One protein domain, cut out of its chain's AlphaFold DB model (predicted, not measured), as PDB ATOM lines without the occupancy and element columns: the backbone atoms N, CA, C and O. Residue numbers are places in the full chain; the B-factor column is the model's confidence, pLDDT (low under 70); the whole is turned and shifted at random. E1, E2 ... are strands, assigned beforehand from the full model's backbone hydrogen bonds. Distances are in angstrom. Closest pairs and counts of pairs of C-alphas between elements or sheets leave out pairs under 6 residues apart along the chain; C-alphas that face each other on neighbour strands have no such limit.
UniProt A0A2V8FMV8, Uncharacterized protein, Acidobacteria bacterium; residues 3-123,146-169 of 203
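Overview. This is residues 3 to 123 and 146 to 169 of the 203 residues of an uncharacterized protein of Acidobacteria bacterium (UniProt A0A2V8FMV8). What shape is this? A long twisted sheet, E1 E2 E3 E6, makes one end; long links lead to a small hairpin, E4 and E5, at the other, with residues 146 to 169 beside it. What builds it? The 145 printed residues hold six strands, E1 to E6, both sheets antiparallel, class all strand, with 68 residues in them. It is extended, radius of gyration of the C-alphas 25.8 A, spanning 82 by 47 by 23 A.

Arrangement. How is the large sheet joined? E1, residues 3 to 16, E2, 21 to 38, and E3, 45 to 55, form a meander, each strand the antiparallel neighbour of the one before; N 6 and O 32 are 2.8 A apart, N 35 and O 49 2.8 A. E6, 111 to 123, is antiparallel to E3 at 164 degrees, N 48 to O 118 2.8 A. And the small one? E4, 75 to 80, and E5, 86 to 91, form a hairpin, N 79 to O 87 2.8 A.

Along the chain. Which is longest? E2, 53.2 A. Where are the ends? The printed part begins at Ala 3, C-alpha at (239.388, 106.388, 410.103), and ends at Gln 169, the two C-alphas 57.0 A apart; E6 ends before the cut with C-alpha 123 at (229.332, 101.446, 432.269).

Size, cuts and confidence. Where is the cut? Residues 124 to 145 are not printed; C-alphas 123 and 146 are 58.7 A apart. Where is confidence low? Residues 59 to 73 and 92 to 96, within the long links E3 to E4 and E5 to E6, are under 70.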
ATOM      1  N   ALA A   3     237.999 106.049 410.375       96.44
ATOM      2  CA  ALA A   3     239.388 106.388 410.103       96.44
ATOM      3  C   ALA A   3     239.478 107.866 409.718       96.44
ATOM      4  O   ALA A   3     238.617 108.367 409.001       96.44
ATOM      5  N   ASN A   4     240.519 108.539 410.197       96.19
ATOM      6  CA  ASN A   4     240.782 109.948 409.952       96.19
ATOM      7  C   ASN A   4     242.215 110.099 409.452       96.19
ATOM      8  O   ASN A   4     243.140 109.546 410.047       96.19
ATOM      9  N   LEU A   5     242.390 110.876 408.389       97.38
ATOM     10  CA  LEU A   5     243.691 111.268 407.864       97.38
ATOM     11  C   LEU A   5     243.761 112.792 407.854       97.38
ATOM     12  O   LEU A   5     242.778 113.463 407.544       97.38
ATOM     13  N   GLY A   6     244.919 113.331 408.208       97.31
ATOM     14  CA  GLY A   6     245.177 114.759 408.232       97.31
ATOM     15  C   GLY A   6     246.581 115.061 407.740       97.31
ATOM     16  O   GLY A   6     247.510 114.283 407.946       97.31
ATOM     17  N   LEU A   7     246.729 116.214 407.101       97.31
ATOM     18  CA  LEU A   7     248.011 116.746 406.675       97.31
ATOM     19  C   LEU A   7     248.009 118.247 406.931       97.31
ATOM     20  O   LEU A   7     247.058 118.939 406.568       97.31
ATOM     21  N   ARG A   8     249.079 118.747 407.541       95.62
ATOM     22  CA  ARG A   8     249.386 120.176 407.604       95.62
ATOM     23  C   ARG A   8     250.788 120.394 407.047       95.62
ATOM     24  O   ARG A   8     251.670 119.575 407.288       95.62
ATOM     25  N   VAL A   9     250.963 121.461 406.279       96.69
ATOM     26  CA  VAL A   9     252.249 121.851 405.700       96.69
ATOM     27  C   VAL A   9     252.496 123.302 406.072       96.69
ATOM     28  O   VAL A   9     251.663 124.153 405.766       96.69
ATOM     29  N   ASP A  10     253.628 123.562 406.714       94.12
ATOM     30  CA  ASP A  10     254.025 124.890 407.162       94.12
ATOM     31  C   ASP A  10     255.295 125.315 406.419       94.12
ATOM     32  O   ASP A  10     256.295 124.595 406.406       94.12
ATOM     33  N   TRP A  11     255.273 126.499 405.804       94.19
ATOM     34  CA  TRP A  11     256.465 127.128 405.228       94.19
ATOM     35  C   TRP A  11     257.027 128.131 406.223       94.19
ATOM     36  O   TRP A  11     256.394 129.147 406.514       94.19
ATOM     37  N   ILE A  12     258.223 127.858 406.733       90.56
ATOM     38  CA  ILE A  12     258.816 128.619 407.829       90.56
ATOM     39  C   ILE A  12     259.987 129.429 407.285       90.56
ATOM     40  O   ILE A  12     260.863 128.914 406.587       90.56
ATOM     41  N   ARG A  13     259.993 130.730 407.582       89.81
ATOM     42  CA  ARG A  13     261.084 131.648 407.240       89.81
ATOM     43  C   ARG A  13     261.359 132.573 408.414       89.81
ATOM     44  O   ARG A  13     260.454 133.268 408.867       89.81
ATOM     45  N   ARG A  14     262.612 132.616 408.863       85.00
ATOM     46  CA  ARG A  14     263.098 133.557 409.880       85.00
ATOM     47  C   ARG A  14     264.244 134.369 409.316       85.00
ATOM     48  O   ARG A  14     265.380 133.906 409.303       85.00
ATOM     49  N   HIS A  15     263.922 135.556 408.822       86.31
ATOM     50  CA  HIS A  15     264.915 136.514 408.360       86.31
ATOM     51  C   HIS A  15     265.331 137.421 409.520       86.31
ATOM     52  O   HIS A  15     264.480 137.949 410.233       86.31
ATOM     53  N   ASP A  16     266.633 137.608 409.685       79.19
ATOM     54  CA  ASP A  16     267.235 138.615 410.548       79.19
ATOM     55  C   ASP A  16     267.666 139.805 409.694       79.19
ATOM     56  O   ASP A  16     268.546 139.662 408.850       79.19
ATOM     57  N   GLU A  17     267.022 140.955 409.866       80.94
ATOM     58  CA  GLU A  17     267.337 142.159 409.086       80.94
ATOM     59  C   GLU A  17     268.663 142.808 409.514       80.94
ATOM     60  O   GLU A  17     269.367 143.380 408.688       80.94
ATOM     61  N   LEU A  18     269.044 142.693 410.793       76.25
ATOM     62  CA  LEU A  18     270.270 143.300 411.325       76.25
ATOM     63  C   LEU A  18     271.514 142.586 410.800       76.25
ATOM     64  O   LEU A  18     272.529 143.219 410.519       76.25
ATOM     65  N   LEU A  19     271.428 141.263 410.685       76.88
ATOM     66  CA  LEU A  19     272.508 140.422 410.176       76.88
ATOM     67  C   LEU A  19     272.351 140.085 408.687       76.88
ATOM     68  O   LEU A  19     273.266 139.509 408.102       76.88
ATOM     69  N   ASN A  20     271.215 140.443 408.084       83.06
ATOM     70  CA  ASN A  20     270.832 140.125 406.710       83.06
ATOM     71  C   ASN A  20     271.008 138.634 406.353       83.06
ATOM     72  O   ASN A  20     271.620 138.276 405.345       83.06
ATOM     73  N   ILE A  21     270.495 137.748 407.212       83.44
ATOM     74  CA  ILE A  21     270.556 136.289 407.026       83.44
ATOM     75  C   ILE A  21     269.202 135.631 407.284       83.44
ATOM     76  O   ILE A  21     268.370 136.139 408.034       83.44
ATOM     77  N   TYR A  22     269.009 134.436 406.725       86.12
ATOM     78  CA  TYR A  22     267.967 133.527 407.192       86.12
ATOM     79  C   TYR A  22     268.524 132.655 408.310       86.12
ATOM     80  O   TYR A  22     269.446 131.879 408.079       86.12
ATOM     81  N   ARG A  23     267.937 132.762 409.502       83.06
ATOM     82  CA  ARG A  23     268.224 131.853 410.619       83.06
ATOM     83  C   ARG A  23     267.534 130.504 410.434       83.06
ATOM     84  O   ARG A  23     268.031 129.489 410.879       83.06
ATOM     85  N   GLU A  24     266.386 130.492 409.757       87.50
ATOM     86  CA  GLU A  24     265.680 129.273 409.361       87.50
ATOM     87  C   GLU A  24     264.941 129.508 408.043       87.50
ATOM     88  O   GLU A  24     264.310 130.556 407.836       87.50
ATOM     89  N   LYS A  25     264.978 128.505 407.165       90.94
ATOM     90  CA  LYS A  25     264.170 128.453 405.947       90.94
ATOM     91  C   LYS A  25     263.816 127.002 405.632       90.94
ATOM     92  O   LYS A  25     264.532 126.331 404.896       90.94
ATOM     93  N   SER A  26     262.700 126.536 406.174       93.25
ATOM     94  CA  SER A  26     262.322 125.123 406.160       93.25
ATOM     95  C   SER A  26     260.865 124.927 405.717       93.25
ATOM     96  O   SER A  26     260.077 125.872 405.606       93.25
ATOM     97  N   THR A  27     260.506 123.685 405.392       95.12
ATOM     98  CA  THR A  27     259.115 123.264 405.176       95.12
ATOM     99  C   THR A  27     258.823 122.101 406.108       95.12
ATOM    100  O   THR A  27     259.470 121.061 406.012       95.12
ATOM    101  N   ALA A  28     257.853 122.273 406.998       94.75
ATOM    102  CA  ALA A  28     257.448 121.261 407.959       94.75
ATOM    103  C   ALA A  28     256.183 120.546 407.475       94.75
ATOM    104  O   ALA A  28     255.215 121.180 407.054       94.75
ATOM    105  N   VAL A  29     256.183 119.213 407.527       96.56
ATOM    106  CA  VAL A  29     255.074 118.375 407.043       96.56
ATOM    107  C   VAL A  29     254.551 117.521 408.191       96.56
ATOM    108  O   VAL A  29     255.260 116.673 408.722       96.56
ATOM    109  N   HIS A  30     253.292 117.733 408.560       96.50
ATOM    110  CA  HIS A  30     252.649 117.201 409.760       96.50
ATOM    111  C   HIS A  30     251.556 116.189 409.371       96.50
ATOM    112  O   HIS A  30     250.363 116.528 409.394       96.50
ATOM    113  N   PRO A  31     251.910 114.958 408.961       97.81
ATOM    114  CA  PRO A  31     250.928 113.906 408.753       97.81
ATOM    115  C   PRO A  31     250.286 113.490 410.078       97.81
ATOM    116  O   PRO A  31     250.921 113.468 411.136       97.81
ATOM    117  N   ARG A  32     249.008 113.127 410.007       97.94
ATOM    118  CA  ARG A  32     248.227 112.593 411.121       97.94
ATOM    119  C   ARG A  32     247.321 111.488 410.613       97.94
ATOM    120  O   ARG A  32     246.696 111.623 409.562       97.94
ATOM    121  N   ALA A  33     247.222 110.413 411.374       98.31
ATOM    122  CA  ALA A  33     246.324 109.310 411.082       98.31
ATOM    123  C   ALA A  33     245.694 108.812 412.379       98.31
ATOM    124  O   ALA A  33     246.353 108.750 413.413       98.31
ATOM    125  N   GLY A  34     244.422 108.443 412.338       98.00
ATOM    126  CA  GLY A  34     243.726 107.906 413.496       98.00
ATOM    127  C   GLY A  34     242.642 106.925 413.099       98.00
ATOM    128  O   GLY A  34     242.020 107.061 412.049       98.00
ATOM    129  N   VAL A  35     242.406 105.941 413.956       98.06
ATOM    130  CA  VAL A  35     241.341 104.953 413.805       98.06
ATOM    131  C   VAL A  35     240.578 104.803 415.111       98.06
ATOM    132  O   VAL A  35     241.149 104.871 416.199       98.06
ATOM    133  N   ALA A  36     239.276 104.571 414.995       97.38
ATOM    134  CA  ALA A  36     238.401 104.226 416.101       97.38
ATOM    135  C   ALA A  36     237.514 103.038 415.716       97.38
ATOM    136  O   ALA A  36     236.938 102.976 414.623       97.38
ATOM    137  N   TYR A  37     237.390 102.086 416.629       97.00
ATOM    138  CA  TYR A  37     236.640 100.858 416.436       97.00
ATOM    139  C   TYR A  37     235.705 100.618 417.619       97.00
ATOM    140  O   TYR A  37     236.132 100.614 418.773       97.00
ATOM    141  N   LEU A  38     234.421 100.408 417.319       97.19
ATOM    142  CA  LEU A  38     233.446  99.938 418.297       97.19
ATOM    143  C   LEU A  38     233.675  98.439 418.480       97.19
ATOM    144  O   LEU A  38     233.388  97.655 417.577       97.19
ATOM    145  N   VAL A  39     234.224  98.053 419.628       95.62
ATOM    146  CA  VAL A  39     234.565  96.655 419.931       95.62
ATOM    147  C   VAL A  39     233.300  95.816 420.100       95.62
ATOM    148  O   VAL A  39     233.264  94.647 419.722       95.62
ATOM    149  N   THR A  40     232.241  96.429 420.625       93.75
ATOM    150  CA  THR A  40     230.947  95.797 420.869       93.75
ATOM    151  C   THR A  40     229.837  96.498 420.093       93.75
ATOM    152  O   THR A  40     229.893  97.699 419.822       93.75
ATOM    153  N   LYS A  41     228.788  95.741 419.752       91.88
ATOM    154  CA  LYS A  41     227.629  96.251 418.996       91.88
ATOM    155  C   LYS A  41     226.836  97.321 419.751       91.88
ATOM    156  O   LYS A  41     226.183  98.140 419.122       91.88
ATOM    157  N   ASP A  42     226.900  97.314 421.079       91.50
ATOM    158  CA  ASP A  42     226.234  98.293 421.946       91.50
ATOM    159  C   ASP A  42     226.958  99.651 422.018       91.50
ATOM    160  O   ASP A  42     226.529 100.530 422.763       91.50
ATOM    161  N   ALA A  43     228.055  99.814 421.268       90.06
ATOM    162  CA  ALA A  43     228.884 101.016 421.196       90.06
ATOM    163  C   ALA A  43     229.495 101.477 422.535       90.06
ATOM    164  O   ALA A  43     230.019 102.587 422.618       90.06
ATOM    165  N   ARG A  44     229.483 100.633 423.577       94.88
ATOM    166  CA  ARG A  44     230.030 100.981 424.901       94.88
ATOM    167  C   ARG A  44     231.536 100.804 425.001       94.88
ATOM    168  O   ARG A  44     232.146 101.407 425.876       94.88
ATOM    169  N   ASN A  45     232.119  99.979 424.137       97.25
ATOM    170  CA  ASN A  45     233.547  99.690 424.109       97.25
ATOM    171  C   ASN A  45     234.159 100.299 422.852       97.25
ATOM    172  O   ASN A  45     233.814  99.895 421.738       97.25
ATOM    173  N   VAL A  46     235.075 101.249 423.022       97.19
ATOM    174  CA  VAL A  46     235.740 101.935 421.913       97.19
ATOM    175  C   VAL A  46     237.242 101.773 422.044       97.19
ATOM    176  O   VAL A  46     237.834 102.230 423.018       97.19
ATOM    177  N   LEU A  47     237.862 101.159 421.042       97.81
ATOM    178  CA  LEU A  47     239.310 101.149 420.874       97.81
ATOM    179  C   LEU A  47     239.694 102.268 419.904       97.81
ATOM    180  O   LEU A  47     239.085 102.395 418.840       97.81
ATOM    181  N   ARG A  48     240.703 103.065 420.249       97.50
ATOM    182  CA  ARG A  48     241.264 104.100 419.380       97.50
ATOM    183  C   ARG A  48     242.774 103.981 419.295       97.50
ATOM    184  O   ARG A  48     243.429 103.618 420.268       97.50
ATOM    185  N   ALA A  49     243.311 104.335 418.141       98.12
ATOM    186  CA  ALA A  49     244.738 104.520 417.956       98.12
ATOM    187  C   ALA A  49     244.985 105.719 417.044       98.12
ATOM    188  O   ALA A  49     244.195 105.977 416.133       98.12
ATOM    189  N   SER A  50     246.069 106.447 417.274       98.19
ATOM    190  CA  SER A  50     246.469 107.559 416.421       98.19
ATOM    191  C   SER A  50     247.976 107.716 416.354       98.19
ATOM    192  O   SER A  50     248.692 107.430 417.309       98.19
ATOM    193  N   TYR A  51     248.420 108.214 415.210       98.38
ATOM    194  CA  TYR A  51     249.763 108.682 414.944       98.38
ATOM    195  C   TYR A  51     249.700 110.156 414.538       98.38
ATOM    196  O   TYR A  51     248.792 110.576 413.810       98.38
ATOM    197  N   SER A  52     250.651 110.959 414.994       97.94
ATOM    198  CA  SER A  52     250.800 112.344 414.555       97.94
ATOM    199  C   SER A  52     252.256 112.771 414.601       97.94
ATOM    200  O   SER A  52     252.927 112.546 415.602       97.94
ATOM    201  N   ARG A  53     252.709 113.458 413.550       97.50
ATOM    202  CA  ARG A  53     253.941 114.244 413.593       97.50
ATOM    203  C   ARG A  53     253.625 115.682 413.980       97.50
ATOM    204  O   ARG A  53     252.781 116.336 413.358       97.50
ATOM    205  N   LEU A  54     254.297 116.170 415.013       94.25
ATOM    206  CA  LEU A  54     254.066 117.480 415.610       94.25
ATOM    207  C   LEU A  54     255.382 118.258 415.623       94.25
ATOM    208  O   LEU A  54     256.278 117.901 416.377       94.25
ATOM    209  N   TYR A  55     255.504 119.300 414.800       93.31
ATOM    210  CA  TYR A  55     256.635 120.225 414.903       93.31
ATOM    211  C   TYR A  55     256.435 121.185 416.070       93.31
ATOM    212  O   TYR A  55     255.306 121.582 416.379       93.31
ATOM    213  N   GLU A  56     257.538 121.536 416.712       84.44
ATOM    214  CA  GLU A  56     257.562 122.472 417.821       84.44
ATOM    215  C   GLU A  56     257.435 123.914 417.324       84.44
ATOM    216  O   GLU A  56     258.160 124.361 416.433       84.44
ATOM    217  N   GLN A  57     256.498 124.662 417.914       74.56
ATOM    218  CA  GLN A  57     256.382 126.086 417.640       74.56
ATOM    219  C   GLN A  57     257.406 126.845 418.475       74.56
ATOM    220  O   GLN A  57     257.278 126.971 419.689       74.56
ATOM    221  N   VAL A  58     258.367 127.424 417.781       72.69
ATOM    222  CA  VAL A  58     259.425 128.242 418.365       72.69
ATOM    223  C   VAL A  58     258.910 129.678 418.536       72.69
ATOM    224  O   VAL A  58     258.500 130.315 417.561       72.69
ATOM    225  N   ASN A  59     258.908 130.178 419.771       58.34
ATOM    226  CA  ASN A  59     258.255 131.419 420.205       58.34
ATOM    227  C   ASN A  59     259.215 132.351 420.961       58.34
ATOM    228  O   ASN A  59     258.943 132.802 422.074       58.34
ATOM    229  N   GLY A  60     260.344 132.694 420.347       53.00
ATOM    230  CA  GLY A  60     261.137 133.851 420.777       53.00
ATOM    231  C   GLY A  60     262.097 133.624 421.956       53.00
ATOM    232  O   GLY A  60     262.964 134.463 422.173       53.00
ATOM    233  N   ARG A  61     261.967 132.518 422.705       50.25
ATOM    234  CA  ARG A  61     262.877 132.119 423.809       50.25
ATOM    235  C   ARG A  61     263.777 130.931 423.479       50.25
ATOM    236  O   ARG A  61     264.594 130.547 424.309       50.25
ATOM    237  N   ASP A  62     263.607 130.353 422.305       58.06
ATOM    238  CA  ASP A  62     264.374 129.201 421.852       58.06
ATOM    239  C   ASP A  62     265.794 129.618 421.433       58.06
ATOM    240  O   ASP A  62     266.067 130.806 421.224       58.06
ATOM    241  N   TYR A  63     266.713 128.658 421.324       51.66
ATOM    242  CA  TYR A  63     268.133 128.938 421.063       51.66
ATOM    243  C   TYR A  63     268.354 129.787 419.792       51.66
ATOM    244  O   TYR A  63     269.044 130.803 419.870       51.66
ATOM    245  N   ILE A  64     267.588 129.528 418.724       52.84
ATOM    246  CA  ILE A  64     267.538 130.296 417.457       52.84
ATOM    247  C   ILE A  64     267.227 131.794 417.605       52.84
ATOM    248  O   ILE A  64     267.362 132.595 416.667       52.84
ATOM    249  N   VAL A  65     266.797 132.214 418.791       52.06
ATOM    250  CA  VAL A  65     266.421 133.594 419.086       52.06
ATOM    251  C   VAL A  65     267.423 134.302 420.002       52.06
ATOM    252  O   VAL A  65     267.454 135.533 419.991       52.06
ATOM    253  N   THR A  66     268.288 133.568 420.712       52.62
ATOM    254  CA  THR A  66     269.306 134.133 421.613       52.62
ATOM    255  C   THR A  66     270.702 133.819 421.086       52.62
ATOM    256  O   THR A  66     271.244 132.746 421.321       52.62
ATOM    257  N   PHE A  67     271.306 134.775 420.386       57.41
ATOM    258  CA  PHE A  67     272.653 134.648 419.836       57.41
ATOM    259  C   PHE A  67     273.502 135.836 420.282       57.41
ATOM    260  O   PHE A  67     273.053 136.981 420.336       57.41
ATOM    261  N   GLY A  68     274.748 135.546 420.617       49.91
ATOM    262  CA  GLY A  68     275.709 136.534 421.068       49.91
ATOM    263  C   GLY A  68     276.871 135.824 421.731       49.91
ATOM    264  O   GLY A  68     276.703 135.195 422.772       49.91
ATOM    265  N   ASN A  69     278.053 135.926 421.128       49.56
ATOM    266  CA  ASN A  69     279.279 135.575 421.824       49.56
ATOM    267  C   ASN A  69     279.465 136.602 422.942       49.56
ATOM    268  O   ASN A  69     279.828 137.750 422.684       49.56
ATOM    269  N   THR A  70     279.205 136.211 424.187       45.50
ATOM    270  CA  THR A  70     279.713 136.955 425.338       45.50
ATOM    271  C   THR A  70     281.237 136.961 425.210       45.50
ATOM    272  O   THR A  70     281.847 135.897 425.090       45.50
ATOM    273  N   GLY A  71     281.834 138.154 425.136       49.84
ATOM    274  CA  GLY A  71     283.260 138.332 424.867       49.84
ATOM    275  C   GLY A  71     284.124 137.574 425.872       49.84
ATOM    276  O   GLY A  71     284.154 137.904 427.056       49.84
ATOM    277  N   GLY A  72     284.813 136.547 425.388       56.06
ATOM    278  CA  GLY A  72     285.818 135.806 426.125       56.06
ATOM    279  C   GLY A  72     287.129 136.576 426.120       56.06
ATOM    280  O   GLY A  72     287.476 137.228 425.136       56.06
ATOM    281  N   VAL A  73     287.865 136.508 427.220       60.25
ATOM    282  CA  VAL A  73     289.261 136.953 427.280       60.25
ATOM    283  C   VAL A  73     290.169 135.824 426.801       60.25
ATOM    284  O   VAL A  73     289.781 134.661 426.859       60.25
ATOM    285  N   THR A  74     291.379 136.148 426.342       75.62
ATOM    286  CA  THR A  74     292.378 135.121 426.028       75.62
ATOM    287  C   THR A  74     292.631 134.255 427.261       75.62
ATOM    288  O   THR A  74     293.014 134.786 428.306       75.62
ATOM    289  N   THR A  75     292.470 132.939 427.138       73.88
ATOM    290  CA  THR A  75     292.868 131.981 428.177       73.88
ATOM    291  C   THR A  75     294.070 131.168 427.716       73.88
ATOM    292  O   THR A  75     294.238 130.868 426.533       73.88
ATOM    293  N   ARG A  76     294.957 130.857 428.661       81.56
ATOM    294  CA  ARG A  76     296.125 130.002 428.450       81.56
ATOM    295  C   ARG A  76     295.972 128.788 429.352       81.56
ATOM    296  O   ARG A  76     296.129 128.917 430.565       81.56
ATOM    297  N   ASP A  77     295.697 127.642 428.751       82.75
ATOM    298  CA  ASP A  77     295.579 126.370 429.450       82.75
ATOM    299  C   ASP A  77     296.925 125.647 429.406       82.75
ATOM    300  O   ASP A  77     297.545 125.501 428.349       82.75
ATOM    301  N   VAL A  78     297.403 125.232 430.578       84.81
ATOM    302  CA  VAL A  78     298.693 124.563 430.747       84.81
ATOM    303  C   VAL A  78     298.434 123.147 431.243       84.81
ATOM    304  O   VAL A  78     297.912 122.950 432.340       84.81
ATOM    305  N   TYR A  79     298.798 122.164 430.427       81.69
ATOM    306  CA  TYR A  79     298.660 120.745 430.725       81.69
ATOM    307  C   TYR A  79     300.025 120.148 431.041       81.69
ATOM    308  O   TYR A  79     300.995 120.406 430.332       81.69
ATOM    309  N   PHE A  80     300.084 119.312 432.073       86.50
ATOM    310  CA  PHE A  80     301.269 118.530 432.412       86.50
ATOM    311  C   PHE A  80     300.973 117.056 432.164       86.50
ATOM    312  O   PHE A  80     299.973 116.532 432.664       86.50
ATOM    313  N   ASP A  81     301.826 116.384 431.394       81.38
ATOM    314  CA  ASP A  81     301.752 114.931 431.275       81.38
ATOM    315  C   ASP A  81     302.314 114.231 432.531       81.38
ATOM    316  O   ASP A  81     302.838 114.855 433.458       81.38
ATOM    317  N   ARG A  82     302.220 112.897 432.574       78.38
ATOM    318  CA  ARG A  82     302.712 112.092 433.707       78.38
ATOM    319  C   ARG A  82     304.235 112.185 433.912       78.38
ATOM    320  O   ARG A  82     304.715 111.846 434.991       78.38
ATOM    321  N   ASN A  83     304.972 112.631 432.900       84.62
ATOM    322  CA  ASN A  83     306.419 112.822 432.915       84.62
ATOM    323  C   ASN A  83     306.811 114.287 433.202       84.62
ATOM    324  O   ASN A  83     308.000 114.598 433.227       84.62
ATOM    325  N   GLY A  84     305.839 115.178 433.435       80.44
ATOM    326  CA  GLY A  84     306.056 116.599 433.697       80.44
ATOM    327  C   GLY A  84     306.277 117.454 432.445       80.44
ATOM    328  O   GLY A  84     306.689 118.604 432.575       80.44
ATOM    329  N   VAL A  85     306.019 116.929 431.242       87.25
ATOM    330  CA  VAL A  85     306.103 117.700 429.994       87.25
ATOM    331  C   VAL A  85     304.922 118.664 429.919       87.25
ATOM    332  O   VAL A  85     303.762 118.253 429.981       87.25
ATOM    333  N   GLU A  86     305.234 119.953 429.782       88.00
ATOM    334  CA  GLU A  86     304.253 121.029 429.657       88.00
ATOM    335  C   GLU A  86     303.748 121.138 428.211       88.00
ATOM    336  O   GLU A  86     304.531 121.286 427.273       88.00
ATOM    337  N   THR A  87     302.429 121.125 428.029       86.56
ATOM    338  CA  THR A  87     301.767 121.496 426.774       86.56
ATOM    339  C   THR A  87     300.869 122.696 427.029       86.56
ATOM    340  O   THR A  87     300.026 122.673 427.921       86.56
ATOM    341  N   THR A  88     301.048 123.757 426.246       84.56
ATOM    342  CA  THR A  88     300.214 124.960 426.328       84.56
ATOM    343  C   THR A  88     299.202 124.976 425.194       84.56
ATOM    344  O   THR A  88     299.583 124.853 424.031       84.56
ATOM    345  N   VAL A  89     297.940 125.235 425.523       80.38
ATOM    346  CA  VAL A  89     296.903 125.602 424.555       80.38
ATOM    347  C   VAL A  89     296.510 127.052 424.820       80.38
ATOM    348  O   VAL A  89     296.186 127.425 425.945       80.38
ATOM    349  N   THR A  90     296.592 127.897 423.792       80.12
ATOM    350  CA  THR A  90     296.106 129.281 423.875       80.12
ATOM    351  C   THR A  90     294.747 129.351 423.206       80.12
ATOM    352  O   THR A  90     294.627 129.003 422.035       80.12
ATOM    353  N   THR A  91     293.751 129.828 423.941       73.12
ATOM    354  CA  THR A  91     292.398 130.073 423.444       73.12
ATOM    355  C   THR A  91     292.242 131.579 423.225       73.12
ATOM    356  O   THR A  91     292.217 132.338 424.199       73.12
ATOM    357  N   PRO A  92     292.194 132.054 421.968       66.06
ATOM    358  CA  PRO A  92     291.995 133.469 421.668       66.06
ATOM    359  C   PRO A  92     290.608 133.968 422.125       66.06
ATOM    360  O   PRO A  92     289.693 133.164 422.319       66.06
ATOM    361  N   PRO A  93     290.407 135.291 422.274       66.19
ATOM    362  CA  PRO A  93     289.125 135.847 422.699       66.19
ATOM    363  C   PRO A  93     288.032 135.569 421.657       66.19
ATOM    364  O   PRO A  93     288.303 135.558 420.453       66.19
ATOM    365  N   THR A  94     286.782 135.396 422.092       62.75
ATOM    366  CA  THR A  94     285.649 135.306 421.159       62.75
ATOM    367  C   THR A  94     285.361 136.692 420.579       62.75
ATOM    368  O   THR A  94     285.207 137.677 421.304       62.75
ATOM    369  N   ARG A  95     285.323 136.789 419.246       63.28
ATOM    370  CA  ARG A  95     284.972 138.015 418.512       63.28
ATOM    371  C   ARG A  95     283.653 137.803 417.767       63.28
ATOM    372  O   ARG A  95     283.111 136.698 417.729       63.28
ATOM    373  N   SER A  96     283.110 138.872 417.189       63.53
ATOM    374  CA  SER A  96     282.004 138.746 416.239       63.53
ATOM    375  C   SER A  96     282.472 137.928 415.033       63.53
ATOM    376  O   SER A  96     283.458 138.279 414.389       63.53
ATOM    377  N   VAL A  97     281.773 136.832 414.748       70.50
ATOM    378  CA  VAL A  97     281.996 135.983 413.569       70.50
ATOM    379  C   VAL A  97     281.037 136.361 412.449       70.50
ATOM    380  O   VAL A  97     280.048 137.059 412.683       70.50
ATOM    381  N   SER A  98     281.307 135.876 411.233       77.69
ATOM    382  CA  SER A  98     280.329 135.966 410.147       77.69
ATOM    383  C   SER A  98     278.992 135.367 410.606       77.69
ATOM    384  O   SER A  98     278.974 134.207 411.030       77.69
ATOM    385  N   PRO A  99     277.867 136.091 410.476       74.75
ATOM    386  CA  PRO A  99     276.544 135.572 410.819       74.75
ATOM    387  C   PRO A  99     276.182 134.262 410.113       74.75
ATOM    388  O   PRO A  99     275.445 133.446 410.659       74.75
ATOM    389  N   SER A 100     276.741 134.021 408.924       78.00
ATOM    390  CA  SER A 100     276.538 132.787 408.158       78.00
ATOM    391  C   SER A 100     277.078 131.525 408.843       78.00
ATOM    392  O   SER A 100     276.749 130.425 408.415       78.00
ATOM    393  N   LEU A 101     277.943 131.666 409.851       83.38
ATOM    394  CA  LEU A 101     278.509 130.547 410.609       83.38
ATOM    395  C   LEU A 101     277.657 130.166 411.824       83.38
ATOM    396  O   LEU A 101     277.860 129.095 412.387       83.38
ATOM    397  N   LEU A 102     276.724 131.031 412.226       81.00
ATOM    398  CA  LEU A 102     275.969 130.879 413.468       81.00
ATOM    399  C   LEU A 102     274.819 129.878 413.352       81.00
ATOM    400  O   LEU A 102     274.434 129.290 414.355       81.00
ATOM    401  N   PHE A 103     274.288 129.670 412.147       85.94
ATOM    402  CA  PHE A 103     273.136 128.804 411.906       85.94
ATOM    403  C   PHE A 103     273.450 127.806 410.801       85.94
ATOM    404  O   PHE A 103     274.056 128.155 409.784       85.94
ATOM    405  N   ASP A 104     273.036 126.555 410.981       88.94
ATOM    406  CA  ASP A 104     273.056 125.601 409.884       88.94
ATOM    407  C   ASP A 104     272.130 126.038 408.748       88.94
ATOM    408  O   ASP A 104     270.991 126.449 408.953       88.94
ATOM    409  N   SER A 105     272.621 125.914 407.517       89.19
ATOM    410  CA  SER A 105     271.833 126.143 406.308       89.19
ATOM    411  C   SER A 105     270.578 125.268 406.212       89.19
ATOM    412  O   SER A 105     269.626 125.655 405.538       89.19
ATOM    413  N   ASN A 106     270.581 124.105 406.869       90.88
ATOM    414  CA  ASN A 106     269.467 123.167 406.934       90.88
ATOM    415  C   ASN A 106     268.769 123.173 408.306       90.88
ATOM    416  O   ASN A 106     268.048 122.232 408.621       90.88
ATOM    417  N   LEU A 107     268.976 124.209 409.127       89.69
ATOM    418  CA  LEU A 107     268.300 124.332 410.416       89.69
ATOM    419  C   LEU A 107     266.776 124.372 410.219       89.69
ATOM    420  O   LEU A 107     266.261 125.129 409.388       89.69
ATOM    421  N   HIS A 108     266.054 123.571 410.997       91.19
ATOM    422  CA  HIS A 108     264.596 123.493 410.968       91.19
ATOM    423  C   HIS A 108     263.997 123.266 412.358       91.19
ATOM    424  O   HIS A 108     264.682 122.863 413.294       91.19
ATOM    425  N   GLN A 109     262.691 123.494 412.500       90.19
ATOM    426  CA  GLN A 109     261.968 123.175 413.732       90.19
ATOM    427  C   GLN A 109     262.126 121.690 414.124       90.19
ATOM    428  O   GLN A 109     261.952 120.815 413.261       90.19
ATOM    429  N   PRO A 110     262.398 121.392 415.406       91.25
ATOM    430  CA  PRO A 110     262.306 120.049 415.944       91.25
ATOM    431  C   PRO A 110     260.891 119.506 415.802       91.25
ATOM    432  O   PRO A 110     259.912 120.254 415.689       91.25
ATOM    433  N   TRP A 111     260.765 118.186 415.843       94.38
ATOM    434  CA  TRP A 111     259.465 117.543 415.746       94.38
ATOM    435  C   TRP A 111     259.377 116.296 416.610       94.38
ATOM    436  O   TRP A 111     260.379 115.703 417.006       94.38
ATOM    437  N   ALA A 112     258.148 115.897 416.908       96.00
ATOM    438  CA  ALA A 112     257.854 114.688 417.646       96.00
ATOM    439  C   ALA A 112     256.909 113.772 416.866       96.00
ATOM    440  O   ALA A 112     255.866 114.220 416.383       96.00
ATOM    441  N   ASP A 113     257.261 112.489 416.773       97.62
ATOM    442  CA  ASP A 113     256.324 111.438 416.378       97.62
ATOM    443  C   ASP A 113     255.597 110.967 417.642       97.62
ATOM    444  O   ASP A 113     256.211 110.508 418.611       97.62
ATOM    445  N   GLU A 114     254.276 111.106 417.641       98.12
ATOM    446  CA  GLU A 114     253.401 110.706 418.733       98.12
ATOM    447  C   GLU A 114     252.513 109.539 418.316       98.12
ATOM    448  O   GLU A 114     251.812 109.598 417.304       98.12
ATOM    449  N   TYR A 115     252.513 108.500 419.145       98.38
ATOM    450  CA  TYR A 115     251.652 107.334 419.036       98.38
ATOM    451  C   TYR A 115     250.766 107.262 420.271       98.38
ATOM    452  O   TYR A 115     251.270 107.262 421.393       98.38
ATOM    453  N   VAL A 116     249.457 107.154 420.069       98.25
ATOM    454  CA  VAL A 116     248.476 107.012 421.147       98.25
ATOM    455  C   VAL A 116     247.633 105.780 420.878       98.25
ATOM    456  O   VAL A 116     247.135 105.599 419.768       98.25
ATOM    457  N   VAL A 117     247.433 104.952 421.896       98.31
ATOM    458  CA  VAL A 117     246.452 103.864 421.895       98.31
ATOM    459  C   VAL A 117     245.576 104.034 423.120       98.31
ATOM    460  O   VAL A 117     246.084 104.231 424.217       98.31
ATOM    461  N   GLY A 118     244.261 103.968 422.951       97.94
ATOM    462  CA  GLY A 118     243.323 104.151 424.048       97.94
ATOM    463  C   GLY A 118     242.123 103.232 423.958       97.94
ATOM    464  O   GLY A 118     241.654 102.898 422.871       97.94
ATOM    465  N   PHE A 119     241.601 102.852 425.113       98.12
ATOM    466  CA  PHE A 119     240.389 102.069 425.252       98.12
ATOM    467  C   PHE A 119     239.425 102.785 426.189       98.12
ATOM    468  O   PHE A 119     239.790 103.192 427.291       98.12
ATOM    469  N   ARG A 120     238.175 102.911 425.749       97.31
ATOM    470  CA  ARG A 120     237.097 103.515 426.521       97.31
ATOM    471  C   ARG A 120     235.981 102.510 426.739       97.31
ATOM    472  O   ARG A 120     235.535 101.874 425.784       97.31
ATOM    473  N   HIS A 121     235.487 102.444 427.971       97.19
ATOM    474  CA  HIS A 121     234.295 101.689 428.330       97.19
ATOM    475  C   HIS A 121     233.246 102.592 428.986       97.19
ATOM    476  O   HIS A 121     233.550 103.349 429.910       97.19
ATOM    477  N   GLN A 122     231.997 102.489 428.534       95.75
ATOM    478  CA  GLN A 122     230.844 103.101 429.186       95.75
ATOM    479  C   GLN A 122     230.084 102.063 430.015       95.75
ATOM    480  O   GLN A 122     229.458 101.146 429.481       95.75
ATOM    481  N   PHE A 123     230.084 102.259 431.326       93.94
ATOM    482  CA  PHE A 123     229.332 101.446 432.269       93.94
ATOM    483  C   PHE A 123     227.873 101.930 432.371       93.94
ATOM    484  O   PHE A 123     227.546 103.070 432.016       93.94
ATOM    485  N   ASP A 146     280.455 123.402 418.729       87.94
ATOM    486  CA  ASP A 146     281.658 124.182 418.435       87.94
ATOM    487  C   ASP A 146     282.243 123.732 417.094       87.94
ATOM    488  O   ASP A 146     282.584 122.564 416.906       87.94
ATOM    489  N   ILE A 147     282.346 124.676 416.163       90.62
ATOM    490  CA  ILE A 147     282.876 124.455 414.817       90.62
ATOM    491  C   ILE A 147     284.325 124.936 414.664       90.62
ATOM    492  O   ILE A 147     284.920 124.711 413.612       90.62
ATOM    493  N   ASN A 148     284.904 125.598 415.674       90.38
ATOM    494  CA  ASN A 148     286.279 126.103 415.613       90.38
ATOM    495  C   ASN A 148     287.286 125.263 416.411       90.38
ATOM    496  O   ASN A 148     288.493 125.408 416.199       90.38
ATOM    497  N   GLY A 149     286.809 124.408 417.317       89.00
ATOM    498  CA  GLY A 149     287.626 123.475 418.087       89.00
ATOM    499  C   GLY A 149     288.133 122.285 417.268       89.00
ATOM    500  O   GLY A 149     287.433 121.717 416.430       89.00
ATOM    501  N   ILE A 150     289.367 121.870 417.549       92.31
ATOM    502  CA  ILE A 150     290.010 120.690 416.966       92.31
ATOM    503  C   ILE A 150     289.879 119.545 417.975       92.31
ATOM    504  O   ILE A 150     290.776 119.268 418.778       92.31
ATOM    505  N   TYR A 151     288.707 118.912 417.976       90.44
ATOM    506  CA  TYR A 151     288.386 117.838 418.912       90.44
ATOM    507  C   TYR A 151     289.020 116.499 418.501       90.44
ATOM    508  O   TYR A 151     289.063 116.169 417.314       90.44
ATOM    509  N   PRO A 152     289.502 115.699 419.469       91.31
ATOM    510  CA  PRO A 152     290.068 114.388 419.190       91.31
ATOM    511  C   PRO A 152     289.014 113.411 418.656       91.31
ATOM    512  O   PRO A 152     287.871 113.401 419.106       91.31
ATOM    513  N   SER A 153     289.421 112.505 417.765       88.69
ATOM    514  CA  SER A 153     288.535 111.484 417.185       88.69
ATOM    515  C   SER A 153     288.214 110.315 418.129       88.69
ATOM    516  O   SER A 153     287.530 109.376 417.729       88.69
ATOM    517  N   GLY A 154     288.751 110.310 419.351       88.75
ATOM    518  CA  GLY A 154     288.619 109.189 420.276       88.75
ATOM    519  C   GLY A 154     289.206 109.457 421.665       88.75
ATOM    520  O   GLY A 154     289.817 110.502 421.900       88.75
ATOM    521  N   PRO A 155     289.015 108.513 422.602       88.44
ATOM    522  CA  PRO A 155     289.455 108.667 423.984       88.44
ATOM    523  C   PRO A 155     290.984 108.736 424.100       88.44
ATOM    524  O   PRO A 155     291.706 108.100 423.335       88.44
ATOM    525  N   ASN A 156     291.467 109.458 425.116       86.31
ATOM    526  CA  ASN A 156     292.888 109.642 425.459       86.31
ATOM    527  C   ASN A 156     293.749 110.383 424.421       86.31
ATOM    528  O   ASN A 156     294.973 110.396 424.548       86.31
ATOM    529  N   LEU A 157     293.144 111.009 423.413       86.50
ATOM    530  CA  LEU A 157     293.843 111.913 422.504       86.50
ATOM    531  C   LEU A 157     293.722 113.359 423.013       86.50
ATOM    532  O   LEU A 157     292.668 113.728 423.539       86.50
ATOM    533  N   PRO A 158     294.782 114.179 422.892       85.25
ATOM    534  CA  PRO A 158     294.749 115.553 423.368       85.25
ATOM    535  C   PRO A 158     293.799 116.406 422.522       85.25
ATOM    536  O   PRO A 158     293.628 116.179 421.323       85.25
ATOM    537  N   PHE A 159     293.207 117.420 423.149       88.31
ATOM    538  CA  PHE A 159     292.519 118.487 422.431       88.31
ATOM    539  C   PHE A 159     293.528 119.284 421.594       88.31
ATOM    540  O   PHE A 159     294.572 119.688 422.104       88.31
ATOM    541  N   GLY A 160     293.223 119.499 420.311       87.12
ATOM    542  CA  GLY A 160     294.119 120.157 419.357       87.12
ATOM    543  C   GLY A 160     294.114 121.687 419.424       87.12
ATOM    544  O   GLY A 160     294.845 122.321 418.669       87.12
ATOM    545  N   GLY A 161     293.306 122.282 420.307       87.75
ATOM    546  CA  GLY A 161     293.128 123.728 420.402       87.75
ATOM    547  C   GLY A 161     292.021 124.255 419.488       87.75
ATOM    548  O   GLY A 161     291.165 123.507 419.018       87.75
ATOM    549  N   PHE A 162     292.038 125.565 419.255       87.50
ATOM    550  CA  PHE A 162     291.075 126.273 418.409       87.50
ATOM    551  C   PHE A 162     291.742 126.775 417.129       87.50
ATOM    552  O   PHE A 162     292.964 126.917 417.073       87.50
ATOM    553  N   GLY A 163     290.932 127.060 416.110       85.69
ATOM    554  CA  GLY A 163     291.402 127.642 414.856       85.69
ATOM    555  C   GLY A 163     291.096 126.837 413.604       85.69
ATOM    556  O   GLY A 163     291.730 127.066 412.577       85.69
ATOM    557  N   LEU A 164     290.148 125.897 413.675       90.06
ATOM    558  CA  LEU A 164     289.732 125.103 412.519       90.06
ATOM    559  C   LEU A 164     289.108 125.968 411.407       90.06
ATOM    560  O   LEU A 164     289.281 125.672 410.227       90.06
ATOM    561  N   ILE A 165     288.397 127.033 411.785       89.44
ATOM    562  CA  ILE A 165     287.730 127.975 410.875       89.44
ATOM    563  C   ILE A 165     288.386 129.355 410.936       89.44
ATOM    564  O   ILE A 165     288.669 129.940 409.891       89.44
ATOM    565  N   ASP A 166     288.631 129.877 412.141       84.94
ATOM    566  CA  ASP A 166     289.343 131.140 412.359       84.94
ATOM    567  C   ASP A 166     290.426 130.954 413.435       84.94
ATOM    568  O   ASP A 166     290.093 130.815 414.618       84.94
ATOM    569  N   PRO A 167     291.721 130.986 413.063       84.56
ATOM    570  CA  PRO A 167     292.829 130.810 414.004       84.56
ATOM    571  C   PRO A 167     292.942 131.930 415.046       84.56
ATOM    572  O   PRO A 167     293.671 131.784 416.024       84.56
ATOM    573  N   ASN A 168     292.237 133.052 414.867       79.88
ATOM    574  CA  ASN A 168     292.283 134.192 415.782       79.88
ATOM    575  C   ASN A 168     291.166 134.174 416.831       79.88
ATOM    576  O   ASN A 168     291.003 135.163 417.554       79.88
ATOM    577  N   GLN A 169     290.384 133.096 416.904       75.19
ATOM    578  CA  GLN A 169     289.242 132.972 417.807       75.19
ATOM    579  C   GLN A 169     289.275 131.664 418.590       75.19
ATOM    580  O   GLN A 169     289.812 130.659 418.131       75.19
TER     581      GLN A 169